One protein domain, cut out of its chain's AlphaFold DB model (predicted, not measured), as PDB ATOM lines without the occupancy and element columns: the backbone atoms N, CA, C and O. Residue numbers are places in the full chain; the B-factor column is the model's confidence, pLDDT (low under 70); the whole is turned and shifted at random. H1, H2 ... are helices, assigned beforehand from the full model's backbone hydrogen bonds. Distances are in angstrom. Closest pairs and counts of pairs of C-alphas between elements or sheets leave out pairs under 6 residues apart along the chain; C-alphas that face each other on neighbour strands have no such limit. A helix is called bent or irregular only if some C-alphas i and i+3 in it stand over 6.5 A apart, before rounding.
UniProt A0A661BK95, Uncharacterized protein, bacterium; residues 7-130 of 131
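Overview. This is residues 7 to 130 of the 131 residues of an uncharacterized protein of bacterium (UniProt A0A661BK95). One very long helix, H4, makes the long axis; H2 and H3 pack on its first part as a small three-helix bundle, while residues 79 to 96 of H4 are bare. Residues 7 to 22, of which 8 to 16 belong to H1, stick out to one side of H4, well off its long middle part, on the long link that folds back from H2; residues 122 to 130, of which 122 to 128 belong to H5, stick out to the same side near the other end of H4. The printed part has 124 residues with five named helices in order H1 to H5 and no named strand, all helix. It is extended, with a radius of gyration of the C-alphas of 26.5 A and spans of 78 by 36 by 16 A.

Arrangement. Start at H1, residues 8 to 16, which touches no helix. H2, residues 30 to 42, touches H3, residues 50 to 59, with residues 39 to 42 alone: the closest C-alphas, Leu 39 and Pro 52, are 5.7 A apart in this helical hairpin, at a shallow tilt of 21 degrees, opposite ways. H4, residues 61 to 106, touches H3 with residues 62 to 71 alone, a hairpin at 7 degrees, shallow; the closest C-alphas, Phe 53 and Gly 67, are 4.0 A apart. H4 touches H2 with residues 61 to 67 alone, the same way at a shallow 21 degrees; the closest C-alphas, Ala 40 and Ala 63, are 4.2 A apart. H2, H3 and H4 form an up and down bundle, each running against the one before. H5, residues 116 to 128, is apart from H4. Every O i to N i+4 pair is within hydrogen-bond range in H1, H4 and H5; H2 has 7 of 9, H3 4 of 6.

Along the chain. Find C-alpha 8 at (7.718, 22.257, 41.889), where H1 begins. H2 is irregular, C-alphas 35 and 38 being 7.2 A apart. H4 runs 68.0 A to C-alpha 106 at (-23.617, 60.153, 20.483), and H5 runs 19.2 A.

Size, cuts and confidence. The C-alphas of Asp 31 and Gly 108, the two farthest apart, are 78.2 A apart. The printed part has no cut, and H1 to H2 is the long link. Look for pLDDT under 70 at residues 7 to 8, 10 to 26 and 130.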
ATOM      1  N   LEU A   7       3.528  22.824  41.925       69.00
ATOM      2  CA  LEU A   7       4.194  23.180  43.190       69.00
ATOM      3  C   LEU A   7       5.720  22.966  43.167       69.00
ATOM      4  O   LEU A   7       6.387  23.249  44.159       69.00
ATOM      5  N   GLY A   8       6.275  22.468  42.055       67.62
ATOM      6  CA  GLY A   8       7.718  22.257  41.889       67.62
ATOM      7  C   GLY A   8       8.488  23.574  41.912       67.62
ATOM      8  O   GLY A   8       9.368  23.742  42.743       67.62
ATOM      9  N   PHE A   9       8.051  24.555  41.117       70.69
ATOM     10  CA  PHE A   9       8.634  25.900  41.097       70.69
ATOM     11  C   PHE A   9       8.588  26.594  42.466       70.69
ATOM     12  O   PHE A   9       9.560  27.225  42.856       70.69
ATOM     13  N   LEU A  10       7.494  26.451  43.225       67.12
ATOM     14  CA  LEU A  10       7.396  27.034  44.569       67.12
ATOM     15  C   LEU A  10       8.328  26.337  45.562       67.12
ATOM     16  O   LEU A  10       8.977  27.016  46.350       67.12
ATOM     17  N   LYS A  11       8.445  25.003  45.510       68.75
ATOM     18  CA  LYS A  11       9.419  24.260  46.320       68.75
ATOM     19  C   LYS A  11      10.848  24.634  45.938       68.75
ATOM     20  O   LYS A  11      11.665  24.807  46.829       68.75
ATOM     21  N   ASP A  12      11.134  24.798  44.654       65.00
ATOM     22  CA  ASP A  12      12.453  25.182  44.168       65.00
ATOM     23  C   ASP A  12      12.751  26.650  44.474       65.00
ATOM     24  O   ASP A  12      13.895  26.963  44.742       65.00
ATOM     25  N   PHE A  13      11.761  27.544  44.535       67.50
ATOM     26  CA  PHE A  13      11.928  28.939  44.961       67.50
ATOM     27  C   PHE A  13      12.106  29.058  46.483       67.50
ATOM     28  O   PHE A  13      12.981  29.780  46.946       67.50
ATOM     29  N   VAL A  14      11.343  28.287  47.266       66.62
ATOM     30  CA  VAL A  14      11.494  28.174  48.729       66.62
ATOM     31  C   VAL A  14      12.805  27.473  49.104       66.62
ATOM     32  O   VAL A  14      13.421  27.829  50.099       66.62
ATOM     33  N   SER A  15      13.260  26.506  48.303       62.19
ATOM     34  CA  SER A  15      14.492  25.739  48.541       62.19
ATOM     35  C   SER A  15      15.743  26.356  47.900       62.19
ATOM     36  O   SER A  15      16.840  26.107  48.390       62.19
ATOM     37  N   SER A  16      15.608  27.122  46.809       61.00
ATOM     38  CA  SER A  16      16.690  27.900  46.165       61.00
ATOM     39  C   SER A  16      16.777  29.319  46.701       61.00
ATOM     40  O   SER A  16      17.771  30.006  46.453       61.00
ATOM     41  N   GLY A  17      15.798  29.740  47.503       48.91
ATOM     42  CA  GLY A  17      16.070  30.620  48.617       48.91
ATOM     43  C   GLY A  17      17.102  29.910  49.471       48.91
ATOM     44  O   GLY A  17      16.759  29.175  50.391       48.91
ATOM     45  N   LYS A  18      18.389  30.121  49.164       48.25
ATOM     46  CA  LYS A  18      19.397  30.165  50.212       48.25
ATOM     47  C   LYS A  18      18.750  31.034  51.272       48.25
ATOM     48  O   LYS A  18      18.645  32.244  51.077       48.25
ATOM     49  N   VAL A  19      18.237  30.400  52.321       53.88
ATOM     50  CA  VAL A  19      18.034  31.063  53.589       53.88
ATOM     51  C   VAL A  19      19.409  31.663  53.825       53.88
ATOM     52  O   VAL A  19      20.386  30.930  54.008       53.88
ATOM     53  N   GLY A  20      19.539  32.970  53.550       54.53
ATOM     54  CA  GLY A  20      20.785  33.688  53.782       54.53
ATOM     55  C   GLY A  20      21.196  33.314  55.193       54.53
ATOM     56  O   GLY A  20      20.275  33.179  55.999       54.53
ATOM     57  N   PRO A  21      22.491  33.028  55.433       51.81
ATOM     58  CA  PRO A  21      22.954  32.298  56.612       51.81
ATOM     59  C   PRO A  21      22.087  32.701  57.789       51.81
ATOM     60  O   PRO A  21      22.086  33.886  58.125       51.81
ATOM     61  N   GLU A  22      21.248  31.783  58.288       51.34
ATOM     62  CA  GLU A  22      20.513  32.067  59.511       51.34
ATOM     63  C   GLU A  22      21.613  32.408  60.492       51.34
ATOM     64  O   GLU A  22      22.414  31.532  60.804       51.34
ATOM     65  N   ILE A  23      21.755  33.691  60.832       56.12
ATOM     66  CA  ILE A  23      22.684  34.120  61.860       56.12
ATOM     67  C   ILE A  23      22.092  33.449  63.087       56.12
ATOM     68  O   ILE A  23      21.001  33.856  63.509       56.12
ATOM     69  N   PRO A  24      22.677  32.331  63.551       56.66
ATOM     70  CA  PRO A  24      22.043  31.553  64.588       56.66
ATOM     71  C   PRO A  24      21.846  32.495  65.769       56.66
ATOM     72  O   PRO A  24      22.681  33.364  66.017       56.66
ATOM     73  N   LEU A  25      20.745  32.351  66.509       56.22
ATOM     74  CA  LEU A  25      20.478  33.186  67.688       56.22
ATOM     75  C   LEU A  25      21.671  33.187  68.681       56.22
ATOM     76  O   LEU A  25      21.769  34.067  69.524       56.22
ATOM     77  N   SER A  26      22.597  32.224  68.549       58.72
ATOM     78  CA  SER A  26      23.886  32.143  69.240       58.72
ATOM     79  C   SER A  26      24.933  33.204  68.864       58.72
ATOM     80  O   SER A  26      25.929  33.306  69.574       58.72
ATOM     81  N   ASP A  27      24.761  33.966  67.782       72.81
ATOM     82  CA  ASP A  27      25.720  34.998  67.358       72.81
ATOM     83  C   ASP A  27      25.505  36.338  68.074       72.81
ATOM     84  O   ASP A  27      26.391  37.192  68.050       72.81
ATOM     85  N   PHE A  28      24.357  36.541  68.722       87.38
ATOM     86  CA  PHE A  28      24.060  37.747  69.495       87.38
ATOM     87  C   PHE A  28      23.891  37.396  70.970       87.38
ATOM     88  O   PHE A  28      23.217  36.424  71.311       87.38
ATOM     89  N   SER A  29      24.492  38.185  71.862       91.62
ATOM     90  CA  SER A  29      24.239  38.018  73.294       91.62
ATOM     91  C   SER A  29      22.822  38.485  73.643       91.62
ATOM     92  O   SER A  29      22.233  39.314  72.947       91.62
ATOM     93  N   ALA A  30      22.272  37.972  74.746       92.12
ATOM     94  CA  ALA A  30      20.972  38.420  75.244       92.12
ATOM     95  C   ALA A  30      20.953  39.938  75.496       92.12
ATOM     96  O   ALA A  30      19.977  40.597  75.145       92.12
ATOM     97  N   ASP A  31      22.054  40.483  76.020       93.38
ATOM     98  CA  ASP A  31      22.211  41.917  76.277       93.38
ATOM     99  C   ASP A  31      22.239  42.723  74.972       93.38
ATOM    100  O   ASP A  31      21.541  43.725  74.852       93.38
ATOM    101  N   GLU A  32      22.962  42.250  73.947       93.25
ATOM    102  CA  GLU A  32      23.000  42.920  72.643       93.25
ATOM    103  C   GLU A  32      21.612  42.956  71.992       93.25
ATOM    104  O   GLU A  32      21.215  43.969  71.410       93.25
ATOM    105  N   ILE A  33      20.850  41.867  72.111       94.88
ATOM    106  CA  ILE A  33      19.470  41.821  71.631       94.88
ATOM    107  C   ILE A  33      18.611  42.808  72.426       94.88
ATOM    108  O   ILE A  33      17.892  43.601  71.820       94.88
ATOM    109  N   GLU A  34      18.678  42.794  73.757       96.06
ATOM    110  CA  GLU A  34      17.845  43.656  74.601       96.06
ATOM    111  C   GLU A  34      18.101  45.147  74.344       96.06
ATOM    112  O   GLU A  34      17.155  45.897  74.094       96.06
ATOM    113  N   GLU A  35      19.365  45.564  74.294       95.19
ATOM    114  CA  GLU A  35      19.752  46.945  73.983       95.19
ATOM    115  C   GLU A  35      19.390  47.342  72.541       95.19
ATOM    116  O   GLU A  35      19.011  48.483  72.263       95.19
ATOM    117  N   GLY A  36      19.490  46.394  71.607       95.62
ATOM    118  CA  GLY A  36      19.273  46.615  70.178       95.62
ATOM    119  C   GLY A  36      17.811  46.607  69.742       95.62
ATOM    120  O   GLY A  36      17.500  47.150  68.680       95.62
ATOM    121  N   LYS A  37      16.900  46.026  70.532       95.81
ATOM    122  CA  LYS A  37      15.483  45.820  70.167       95.81
ATOM    123  C   LYS A  37      14.781  47.094  69.714       95.81
ATOM    124  O   LYS A  37      14.125  47.087  68.676       95.81
ATOM    125  N   GLY A  38      14.925  48.186  70.464       96.56
ATOM    126  CA  GLY A  38      14.278  49.455  70.116       96.56
ATOM    127  C   GLY A  38      14.730  49.971  68.748       96.56
ATOM    128  O   GLY A  38      13.909  50.331  67.907       96.56
ATOM    129  N   LEU A  39      16.039  49.925  68.495       96.06
ATOM    130  CA  LEU A  39      16.629  50.346  67.229       96.06
ATOM    131  C   LEU A  39      16.267  49.382  66.082       96.06
ATOM    132  O   LEU A  39      15.997  49.831  64.972       96.06
ATOM    133  N   ALA A  40      16.184  48.079  66.356       96.81
ATOM    134  CA  ALA A  40      15.739  47.065  65.401       96.81
ATOM    135  C   ALA A  40      14.271  47.253  64.984       96.81
ATOM    136  O   ALA A  40      13.951  47.083  63.813       96.81
ATOM    137  N   ILE A  41      13.381  47.662  65.894       97.81
ATOM    138  CA  ILE A  41      11.975  47.957  65.561       97.81
ATOM    139  C   ILE A  41      11.881  49.117  64.560       97.81
ATOM    140  O   ILE A  41      11.107  49.038  63.605       97.81
ATOM    141  N   LEU A  42      12.709  50.158  64.717       97.44
ATOM    142  CA  LEU A  42      12.761  51.276  63.763       97.44
ATOM    143  C   LEU A  42      13.142  50.827  62.346       97.44
ATOM    144  O   LEU A  42      12.804  51.517  61.386       97.44
ATOM    145  N   ALA A  43      13.796  49.669  62.199       97.62
ATOM    146  CA  ALA A  43      14.145  49.116  60.896       97.62
ATOM    147  C   ALA A  43      12.911  48.855  60.028       97.62
ATOM    148  O   ALA A  43      12.996  48.921  58.809       97.62
ATOM    149  N   TYR A  44      11.764  48.592  60.649       97.19
ATOM    150  CA  TYR A  44      10.531  48.224  59.960       97.19
ATOM    151  C   TYR A  44       9.549  49.385  59.803       97.19
ATOM    152  O   TYR A  44       8.432  49.187  59.331       97.19
ATOM    153  N   ILE A  45       9.952  50.598  60.184       97.50
ATOM    154  CA  ILE A  45       9.188  51.810  59.908       97.50
ATOM    155  C   ILE A  45       9.796  52.461  58.654       97.50
ATOM    156  O   ILE A  45      11.001  52.743  58.650       97.50
ATOM    157  N   PRO A  46       9.004  52.724  57.595       94.69
ATOM    158  CA  PRO A  46       9.504  53.331  56.363       94.69
ATOM    159  C   PRO A  46      10.280  54.621  56.632       94.69
ATOM    160  O   PRO A  46       9.921  55.390  57.526       94.69
ATOM    161  N   ILE A  47      11.342  54.867  55.855       95.75
ATOM    162  CA  ILE A  47      12.315  55.968  56.029       95.75
ATOM    163  C   ILE A  47      13.151  55.865  57.316       95.75
ATOM    164  O   ILE A  47      14.366  56.050  57.271       95.75
ATOM    165  N   LEU A  48      12.556  55.536  58.463       97.19
ATOM    166  CA  LEU A  48      13.304  55.348  59.709       97.19
ATOM    167  C   LEU A  48      14.217  54.121  59.659       97.19
ATOM    168  O   LEU A  48      15.198  54.084  60.398       97.19
ATOM    169  N   CYS A  49      13.979  53.188  58.731       96.88
ATOM    170  CA  CYS A  49      14.831  52.027  58.484       96.88
ATOM    171  C   CYS A  49      16.314  52.359  58.253       96.88
ATOM    172  O   CYS A  49      17.196  51.549  58.549       96.88
ATOM    173  N   PHE A  50      16.609  53.567  57.766       97.50
ATOM    174  CA  PHE A  50      17.980  54.022  57.556       97.50
ATOM    175  C   PHE A  50      18.733  54.291  58.867       97.50
ATOM    176  O   PHE A  50      19.960  54.212  58.875       97.50
ATOM    177  N   ILE A  51      18.038  54.551  59.980       96.88
ATOM    178  CA  ILE A  51      18.661  54.794  61.290       96.88
ATOM    179  C   ILE A  51      19.399  53.535  61.793       96.88
ATOM    180  O   ILE A  51      20.625  53.600  61.920       96.88
ATOM    181  N   PRO A  52      18.744  52.371  62.014       96.50
ATOM    182  CA  PRO A  52      19.441  51.132  62.374       96.50
ATOM    183  C   PRO A  52      20.447  50.692  61.311       96.50
ATOM    184  O   PRO A  52      21.510  50.182  61.651       96.50
ATOM    185  N   PHE A  53      20.166  50.918  60.025       97.19
ATOM    186  CA  PHE A  53      21.089  50.535  58.957       97.19
ATOM    187  C   PHE A  53      22.401  51.336  58.986       97.19
ATOM    188  O   PHE A  53      23.480  50.767  58.846       97.19
ATOM    189  N   ILE A  54      22.346  52.652  59.197       96.38
ATOM    190  CA  ILE A  54      23.545  53.502  59.193       96.38
ATOM    191  C   ILE A  54      24.234  53.474  60.562       96.38
ATOM    192  O   ILE A  54      25.452  53.295  60.646       96.38
ATOM    193  N   GLN A  55      23.468  53.653  61.640       94.06
ATOM    194  CA  GLN A  55      24.006  53.796  62.994       94.06
ATOM    195  C   GLN A  55      24.240  52.448  63.685       94.06
ATOM    196  O   GLN A  55      25.220  52.306  64.426       94.06
ATOM    197  N   GLY A  56      23.398  51.444  63.418       90.56
ATOM    198  CA  GLY A  56      23.499  50.113  64.024       90.56
ATOM    199  C   GLY A  56      24.859  49.471  63.784       90.56
ATOM    200  O   GLY A  56      25.423  48.879  64.695       90.56
ATOM    201  N   LYS A  57      25.481  49.700  62.616       87.31
ATOM    202  CA  LYS A  57      26.795  49.122  62.271       87.31
ATOM    203  C   LYS A  57      27.883  49.389  63.318       87.31
ATOM    204  O   LYS A  57      28.817  48.603  63.443       87.31
ATOM    205  N   LYS A  58      27.790  50.520  64.024       89.94
ATOM    206  CA  LYS A  58      28.755  50.938  65.053       89.94
ATOM    207  C   LYS A  58      28.247  50.741  66.479       89.94
ATOM    208  O   LYS A  58      29.057  50.764  67.394       89.94
ATOM    209  N   THR A  59      26.933  50.634  66.664       92.88
ATOM    210  CA  THR A  59      26.297  50.700  67.988       92.88
ATOM    211  C   THR A  59      25.749  49.356  68.441       92.88
ATOM    212  O   THR A  59      25.884  49.028  69.611       92.88
ATOM    213  N   ASN A  60      25.159  48.571  67.539       95.94
ATOM    214  CA  ASN A  60      24.520  47.303  67.867       95.94
ATOM    215  C   ASN A  60      24.358  46.444  66.595       95.94
ATOM    216  O   ASN A  60      23.652  46.839  65.656       95.94
ATOM    217  N   ARG A  61      25.027  45.281  66.532       94.75
ATOM    218  CA  ARG A  61      25.061  44.452  65.314       94.75
ATOM    219  C   ARG A  61      23.702  43.789  65.076       94.75
ATOM    220  O   ARG A  61      23.289  43.724  63.920       94.75
ATOM    221  N   PHE A  62      22.972  43.415  66.127       95.31
ATOM    222  CA  PHE A  62      21.586  42.940  66.016       95.31
ATOM    223  C   PHE A  62      20.682  43.964  65.302       95.31
ATOM    224  O   PHE A  62      20.046  43.649  64.293       95.31
ATOM    225  N   ALA A  63      20.690  45.226  65.736       96.62
ATOM    226  CA  ALA A  63      19.903  46.282  65.100       96.62
ATOM    227  C   ALA A  63      20.338  46.568  63.650       96.62
ATOM    228  O   ALA A  63      19.494  46.845  62.797       96.62
ATOM    229  N   TYR A  64      21.635  46.469  63.344       96.38
ATOM    230  CA  TYR A  64      22.151  46.631  61.981       96.38
ATOM    231  C   TYR A  64      21.623  45.568  61.009       96.38
ATOM    232  O   TYR A  64      21.256  45.895  59.876       96.38
ATOM    233  N   GLU A  65      21.563  44.305  61.443       96.00
ATOM    234  CA  GLU A  65      21.018  43.213  60.633       96.00
ATOM    235  C   GLU A  65      19.546  43.455  60.283       96.00
ATOM    236  O   GLU A  65      19.165  43.346  59.113       96.00
ATOM    237  N   HIS A  66      18.747  43.897  61.256       96.19
ATOM    238  CA  HIS A  66      17.366  44.314  61.014       96.19
ATOM    239  C   HIS A  66      17.288  45.550  60.107       96.19
ATOM    240  O   HIS A  66      16.473  45.579  59.187       96.19
ATOM    241  N   GLY A  67      18.189  46.523  60.273       97.44
ATOM    242  CA  GLY A  67      18.305  47.696  59.399       97.44
ATOM    243  C   GLY A  67      18.477  47.341  57.919       97.44
ATOM    244  O   GLY A  67      17.813  47.929  57.066       97.44
ATOM    245  N   LYS A  68      19.306  46.339  57.595       96.75
ATOM    246  CA  LYS A  68      19.464  45.842  56.212       96.75
ATOM    247  C   LYS A  68      18.154  45.306  55.635       96.75
ATOM    248  O   LYS A  68      17.828  45.605  54.487       96.75
ATOM    249  N   GLN A  69      17.412  44.524  56.420       97.62
ATOM    250  CA  GLN A  69      16.108  43.991  56.008       97.62
ATOM    251  C   GLN A  69      15.096  45.119  55.795       97.62
ATOM    252  O   GLN A  69      14.406  45.149  54.778       97.62
ATOM    253  N   GLY A  70      15.068  46.076  56.721       97.88
ATOM    254  CA  GLY A  70      14.239  47.271  56.657       97.88
ATOM    255  C   GLY A  70      14.429  48.081  55.380       97.88
ATOM    256  O   GLY A  70      13.461  48.424  54.706       97.88
ATOM    257  N   VAL A  71      15.683  48.328  54.992       98.12
ATOM    258  CA  VAL A  71      16.002  49.036  53.741       98.12
ATOM    259  C   VAL A  71      15.500  48.269  52.516       98.12
ATOM    260  O   VAL A  71      14.961  48.882  51.596       98.12
ATOM    261  N   LEU A  72      15.640  46.940  52.490       98.00
ATOM    262  CA  LEU A  72      15.140  46.135  51.374       98.00
ATOM    263  C   LEU A  72      13.608  46.185  51.275       98.00
ATOM    264  O   LEU A  72      13.076  46.334  50.174       98.00
ATOM    265  N   LEU A  73      12.909  46.113  52.412       97.88
ATOM    266  CA  LEU A  73      11.455  46.282  52.474       97.88
ATOM    267  C   LEU A  73      11.034  47.669  51.983       97.88
ATOM    268  O   LEU A  73      10.150  47.769  51.138       97.88
ATOM    269  N   PHE A  74      11.720  48.725  52.418       98.00
ATOM    270  CA  PHE A  74      11.440  50.086  51.968       98.00
ATOM    271  C   PHE A  74      11.625  50.253  50.449       98.00
ATOM    272  O   PHE A  74      10.799  50.871  49.778       98.00
ATOM    273  N   LEU A  75      12.675  49.667  49.864       97.81
ATOM    274  CA  LEU A  75      12.859  49.684  48.407       97.81
ATOM    275  C   LEU A  75      11.723  48.955  47.680       97.81
ATOM    276  O   LEU A  75      11.242  49.436  46.652       97.81
ATOM    277  N   PHE A  76      11.275  47.819  48.218       97.69
ATOM    278  CA  PHE A  76      10.124  47.099  47.681       97.69
ATOM    279  C   PHE A  76       8.845  47.947  47.739       97.69
ATOM    280  O   PHE A  76       8.125  48.029  46.742       97.69
ATOM    281  N   GLU A  77       8.593  48.638  48.852       96.94
ATOM    282  CA  GLU A  77       7.462  49.564  48.997       96.94
ATOM    283  C   GLU A  77       7.502  50.684  47.952       96.94
ATOM    284  O   GLU A  77       6.489  50.957  47.307       96.94
ATOM    285  N   VAL A  78       8.666  51.300  47.724       97.50
ATOM    286  CA  VAL A  78       8.830  52.350  46.704       97.50
ATOM    287  C   VAL A  78       8.482  51.826  45.311       97.50
ATOM    288  O   VAL A  78       7.714  52.465  44.587       97.50
ATOM    289  N   VAL A  79       8.995  50.653  44.930       97.81
ATOM    290  CA  VAL A  79       8.687  50.042  43.625       97.81
ATOM    291  C   VAL A  79       7.194  49.725  43.506       97.81
ATOM    292  O   VAL A  79       6.583  50.027  42.477       97.81
ATOM    293  N   ALA A  80       6.585  49.175  44.557       96.81
ATOM    294  CA  ALA A  80       5.157  48.871  44.581       96.81
ATOM    295  C   ALA A  80       4.296  50.138  44.427       96.81
ATOM    296  O   ALA A  80       3.336  50.138  43.652       96.81
ATOM    297  N   LEU A  81       4.658  51.235  45.100       96.94
ATOM    298  CA  LEU A  81       3.963  52.520  44.989       96.94
ATOM    299  C   LEU A  81       4.069  53.122  43.582       96.94
ATOM    300  O   LEU A  81       3.068  53.612  43.053       96.94
ATOM    301  N   LEU A  82       5.244  53.049  42.949       96.56
ATOM    302  CA  LEU A  82       5.424  53.493  41.563       96.56
ATOM    303  C   LEU A  82       4.577  52.662  40.589       96.56
ATOM    304  O   LEU A  82       3.907  53.226  39.721       96.56
ATOM    305  N   GLY A  83       4.547  51.339  40.767       96.69
ATOM    306  CA  GLY A  83       3.681  50.450  39.989       96.69
ATOM    307  C   GLY A  83       2.195  50.771  40.173       96.69
ATOM    308  O   GLY A  83       1.446  50.846  39.197       96.69
ATOM    309  N   ALA A  84       1.767  51.042  41.407       96.88
ATOM    310  CA  ALA A  84       0.392  51.439  41.702       96.88
ATOM    311  C   ALA A  84       0.022  52.785  41.055       96.88
ATOM    312  O   ALA A  84      -1.091  52.935  40.542       96.88
ATOM    313  N   LEU A  85       0.941  53.756  41.046       96.69
ATOM    314  CA  LEU A  85       0.740  55.044  40.380       96.69
ATOM    315  C   LEU A  85       0.612  54.875  38.861       96.69
ATOM    316  O   LEU A  85      -0.308  55.434  38.262       96.69
ATOM    317  N   PHE A  86       1.480  54.061  38.256       96.44
ATOM    318  CA  PHE A  86       1.402  53.722  36.835       96.44
ATOM    319  C   PHE A  86       0.054  53.082  36.480       96.44
ATOM    320  O   PHE A  86      -0.618  53.526  35.549       96.44
ATOM    321  N   TRP A  87      -0.391  52.096  37.266       96.00
ATOM    322  CA  TRP A  87      -1.677  51.430  37.054       96.00
ATOM    323  C   TRP A  87      -2.863  52.401  37.151       96.00
ATOM    324  O   TRP A  87      -3.751  52.396  36.298       96.00
ATOM    325  N   LYS A  88      -2.860  53.293  38.152       97.44
ATOM    326  CA  LYS A  88      -3.885  54.340  38.294       97.44
ATOM    327  C   LYS A  88      -3.910  55.286  37.090       97.44
ATOM    328  O   LYS A  88      -4.994  55.612  36.610       97.44
ATOM    329  N   ALA A  89      -2.747  55.699  36.586       96.62
ATOM    330  CA  ALA A  89      -2.653  56.558  35.407       96.62
ATOM    331  C   ALA A  89      -3.179  55.861  34.140       96.62
ATOM    332  O   ALA A  89      -3.924  56.470  33.372       96.62
ATOM    333  N   ALA A  90      -2.858  54.577  33.953       95.94
ATOM    334  CA  ALA A  90      -3.366  53.780  32.838       95.94
ATOM    335  C   ALA A  90      -4.901  53.664  32.869       95.94
ATOM    336  O   ALA A  90      -5.557  53.915  31.859       95.94
ATOM    337  N   LEU A  91      -5.482  53.364  34.037       96.56
ATOM    338  CA  LEU A  91      -6.939  53.315  34.210       96.56
ATOM    339  C   LEU A  91      -7.607  54.671  33.964       96.56
ATOM    340  O   LEU A  91      -8.678  54.730  33.357       96.56
ATOM    341  N   PHE A  92      -6.982  55.762  34.410       97.06
ATOM    342  CA  PHE A  92      -7.478  57.108  34.143       97.06
ATOM    343  C   PHE A  92      -7.514  57.401  32.637       97.06
ATOM    344  O   PHE A  92      -8.551  57.814  32.120       97.06
ATOM    345  N   LEU A  93      -6.426  57.111  31.915       94.75
ATOM    346  CA  LEU A  93      -6.366  57.310  30.465       94.75
ATOM    347  C   LEU A  93      -7.390  56.438  29.723       94.75
ATOM    348  O   LEU A  93      -8.078  56.932  28.832       94.75
ATOM    349  N   ALA A  94      -7.541  55.173  30.124       94.19
ATOM    350  CA  ALA A  94      -8.554  54.277  29.569       94.19
ATOM    351  C   ALA A  94      -9.979  54.815  29.794       94.19
ATOM    352  O   ALA A  94     -10.807  54.776  28.887       94.19
ATOM    353  N   SER A  95     -10.247  55.386  30.971       95.94
ATOM    354  CA  SER A  95     -11.545  55.995  31.294       95.94
ATOM    355  C   SER A  95     -11.829  57.230  30.431       95.94
ATOM    356  O   SER A  95     -12.945  57.394  29.938       95.94
ATOM    357  N   VAL A  96     -10.820  58.076  30.190       95.50
ATOM    358  CA  VAL A  96     -10.933  59.221  29.269       95.50
ATOM    359  C   VAL A  96     -11.205  58.743  27.843       95.50
ATOM    360  O   VAL A  96     -12.113  59.251  27.189       95.50
ATOM    361  N   ALA A  97     -10.462  57.742  27.369       93.19
ATOM    362  CA  ALA A  97     -10.646  57.173  26.039       93.19
ATOM    363  C   ALA A  97     -12.064  56.597  25.852       93.19
ATOM    364  O   ALA A  97     -12.706  56.858  24.832       93.19
ATOM    365  N   ALA A  98     -12.590  55.898  26.863       93.81
ATOM    366  CA  ALA A  98     -13.963  55.398  26.870       93.81
ATOM    367  C   ALA A  98     -14.997  56.535  26.795       93.81
ATOM    368  O   ALA A  98     -15.938  56.457  26.004       93.81
ATOM    369  N   LEU A  99     -14.803  57.620  27.555       96.12
ATOM    370  CA  LEU A  99     -15.683  58.791  27.500       96.12
ATOM    371  C   LEU A  99     -15.684  59.445  26.110       96.12
ATOM    372  O   LEU A  99     -16.748  59.788  25.594       96.12
ATOM    373  N   VAL A 100     -14.513  59.581  25.481       93.75
ATOM    374  CA  VAL A 100     -14.411  60.085  24.103       93.75
ATOM    375  C   VAL A 100     -15.168  59.163  23.146       93.75
ATOM    376  O   VAL A 100     -15.963  59.655  22.348       93.75
ATOM    377  N   GLY A 101     -15.004  57.843  23.265       93.19
ATOM    378  CA  GLY A 101     -15.771  56.870  22.480       93.19
ATOM    379  C   GLY A 101     -17.284  57.087  22.591       93.19
ATOM    380  O   GLY A 101     -17.964  57.188  21.570       93.19
ATOM    381  N   ILE A 102     -17.801  57.269  23.811       95.50
ATOM    382  CA  ILE A 102     -19.223  57.574  24.053       95.50
ATOM    383  C   ILE A 102     -19.646  58.863  23.332       95.50
ATOM    384  O   ILE A 102     -20.689  58.883  22.680       95.50
ATOM    385  N   ILE A 103     -18.841  59.929  23.392       96.31
ATOM    386  CA  ILE A 103     -19.141  61.193  22.698       96.31
ATOM    387  C   ILE A 103     -19.245  60.979  21.180       96.31
ATOM    388  O   ILE A 103     -20.168  61.501  20.556       96.31
ATOM    389  N   TYR A 104     -18.339  60.207  20.576       95.06
ATOM    390  CA  TYR A 104     -18.381  59.919  19.137       95.06
ATOM    391  C   TYR A 104     -19.606  59.088  18.738       95.06
ATOM    392  O   TYR A 104     -20.241  59.400  17.726       95.06
ATOM    393  N   VAL A 105     -19.989  58.109  19.565       95.19
ATOM    394  CA  VAL A 105     -21.232  57.341  19.386       95.19
ATOM    395  C   VAL A 105     -22.447  58.268  19.414       95.19
ATOM    396  O   VAL A 105     -23.277  58.215  18.508       95.19
ATOM    397  N   LEU A 106     -22.525  59.174  20.393       96.31
ATOM    398  CA  LEU A 106     -23.617  60.153  20.483       96.31
ATOM    399  C   LEU A 106     -23.643  61.131  19.295       96.31
ATOM    400  O   LEU A 106     -24.701  61.657  18.959       96.31
ATOM    401  N   GLN A 107     -22.506  61.359  18.632       96.31
ATOM    402  CA  GLN A 107     -22.411  62.155  17.402       96.31
ATOM    403  C   GLN A 107     -22.731  61.359  16.124       96.31
ATOM    404  O   GLN A 107     -22.661  61.929  15.035       96.31
ATOM    405  N   GLY A 108     -23.032  60.059  16.222       93.88
ATOM    406  CA  GLY A 108     -23.253  59.188  15.064       93.88
ATOM    407  C   GLY A 108     -21.997  58.965  14.213       93.88
ATOM    408  O   GLY A 108     -22.100  58.608  13.041       93.88
ATOM    409  N   LYS A 109     -20.806  59.209  14.773       90.81
ATOM    410  CA  LYS A 109     -19.525  59.052  14.077       90.81
ATOM    411  C   LYS A 109     -18.906  57.710  14.436       90.81
ATOM    412  O   LYS A 109     -18.767  57.385  15.612       90.81
ATOM    413  N   ASN A 110     -18.452  56.974  13.426       84.69
ATOM    414  CA  ASN A 110     -17.632  55.791  13.647       84.69
ATOM    415  C   ASN A 110     -16.173  56.223  13.848       84.69
ATOM    416  O   ASN A 110     -15.498  56.616  12.895       84.69
ATOM    417  N   TRP A 111     -15.712  56.207  15.095       83.94
ATOM    418  CA  TRP A 111     -14.330  56.517  15.445       83.94
ATOM    419  C   TRP A 111     -13.640  55.278  15.997       83.94
ATOM    420  O   TRP A 111     -14.067  54.715  17.003       83.94
ATOM    421  N   LYS A 112     -12.547  54.879  15.345       83.00
ATOM    422  CA  LYS A 112     -11.662  53.830  15.842       83.00
ATOM    423  C   LYS A 112     -10.728  54.426  16.886       83.00
ATOM    424  O   LYS A 112      -9.949  55.331  16.588       83.00
ATOM    425  N   LEU A 113     -10.811  53.908  18.109       83.19
ATOM    426  CA  LEU A 113      -9.861  54.236  19.167       83.19
ATOM    427  C   LEU A 113      -8.446  53.865  18.700       83.19
ATOM    428  O   LEU A 113      -8.235  52.723  18.291       83.19
ATOM    429  N   PRO A 114      -7.469  54.782  18.762       77.25
ATOM    430  CA  PRO A 114      -6.097  54.459  18.390       77.25
ATOM    431  C   PRO A 114      -5.568  53.319  19.271       77.25
ATOM    432  O   PRO A 114      -5.884  53.255  20.460       77.25
ATOM    433  N   VAL A 115      -4.765  52.422  18.688       78.31
ATOM    434  CA  VAL A 115      -4.220  51.193  19.308       78.31
ATOM    435  C   VAL A 115      -5.265  50.098  19.570       78.31
ATOM    436  O   VAL A 115      -5.030  48.948  19.211       78.31
ATOM    437  N   ILE A 116      -6.415  50.423  20.169       85.00
ATOM    438  CA  ILE A 116      -7.443  49.429  20.533       85.00
ATOM    439  C   ILE A 116      -8.288  49.018  19.322       85.00
ATOM    440  O   ILE A 116      -8.619  47.845  19.187       85.00
ATOM    441  N   GLY A 117      -8.621  49.961  18.437       79.62
ATOM    442  CA  GLY A 117      -9.433  49.699  17.246       79.62
ATOM    443  C   GLY A 117      -8.774  48.683  16.316       79.62
ATOM    444  O   GLY A 117      -9.390  47.681  15.976       79.62
ATOM    445  N   ASP A 118      -7.489  48.886  16.009       83.94
ATOM    446  CA  ASP A 118      -6.715  47.966  15.163       83.94
ATOM    447  C   ASP A 118      -6.529  46.585  15.820       83.94
ATOM    448  O   ASP A 118      -6.374  45.575  15.134       83.94
ATOM    449  N   LEU A 119      -6.519  46.528  17.159       84.00
ATOM    450  CA  LEU A 119      -6.455  45.268  17.898       84.00
ATOM    451  C   LEU A 119      -7.789  44.515  17.840       84.00
ATOM    452  O   LEU A 119      -7.778  43.297  17.699       84.00
ATOM    453  N   GLY A 120      -8.915  45.232  17.903       82.19
ATOM    454  CA  GLY A 120     -10.250  44.664  17.712       82.19
ATOM    455  C   GLY A 120     -10.399  44.012  16.338       82.19
ATOM    456  O   GLY A 120     -10.753  42.839  16.262       82.19
ATOM    457  N   ASP A 121     -10.005  44.722  15.277       85.69
ATOM    458  CA  ASP A 121     -10.077  44.200  13.904       85.69
ATOM    459  C   ASP A 121      -9.277  42.887  13.738       85.69
ATOM    460  O   ASP A 121      -9.696  41.961  13.046       85.69
ATOM    461  N   LYS A 122      -8.115  42.770  14.397       82.88
ATOM    462  CA  LYS A 122      -7.268  41.564  14.343       82.88
ATOM    463  C   LYS A 122      -7.885  40.350  15.046       82.88
ATOM    464  O   LYS A 122      -7.596  39.220  14.647       82.88
ATOM    465  N   LEU A 123      -8.681  40.565  16.094       84.62
ATOM    466  CA  LEU A 123      -9.364  39.475  16.794       84.62
ATOM    467  C   LEU A 123     -10.454  38.875  15.904       84.62
ATOM    468  O   LEU A 123     -10.495  37.659  15.750       84.62
ATOM    469  N   GLU A 124     -11.238  39.726  15.236       82.12
ATOM    470  CA  GLU A 124     -12.271  39.294  14.285       82.12
ATOM    471  C   GLU A 124     -11.673  38.478  13.126       82.12
ATOM    472  O   GLU A 124     -12.187  37.417  12.778       82.12
ATOM    473  N   MET A 125     -10.535  38.912  12.568       76.38
ATOM    474  CA  MET A 125      -9.847  38.172  11.498       76.38
ATOM    475  C   MET A 125      -9.367  36.777  11.934       76.38
ATOM    476  O   MET A 125      -9.372  35.851  11.131       76.38
ATOM    477  N   THR A 126      -8.954  36.614  13.195       78.19
ATOM    478  CA  THR A 126      -8.459  35.323  13.709       78.19
ATOM    479  C   THR A 126      -9.594  34.310  13.878       78.19
ATOM    480  O   THR A 126      -9.385  33.120  13.658       78.19
ATOM    481  N   GLU A 127     -10.792  34.763  14.257       75.00
ATOM    482  CA  GLU A 127     -11.974  33.899  14.369       75.00
ATOM    483  C   GLU A 127     -12.438  33.400  12.994       75.00
ATOM    484  O   GLU A 127     -12.783  32.230  12.855       75.00
ATOM    485  N   GLN A 128     -12.352  34.243  11.961       71.00
ATOM    486  CA  GLN A 128     -12.728  33.878  10.589       71.00
ATOM    487  C   GLN A 128     -11.768  32.885   9.912       71.00
ATOM    488  O   GLN A 128     -12.174  32.195   8.984       71.00
ATOM    489  N   GLU A 129     -10.505  32.797  10.341       72.25
ATOM    490  CA  GLU A 129      -9.544  31.802   9.830       72.25
ATOM    491  C   GLU A 129      -9.707  30.410  10.477       72.25
ATOM    492  O   GLU A 129      -9.111  29.442  10.000       72.25
ATOM    493  N   GLN A 130     -10.467  30.301  11.574       65.12
ATOM    494  CA  GLN A 130     -10.668  29.052  12.324       65.12
ATOM    495  C   GLN A 130     -11.990  28.332  12.005       65.12
ATOM    496  O   GLN A 130     -12.180  27.210  12.484       65.12
TER     497      GLN A 130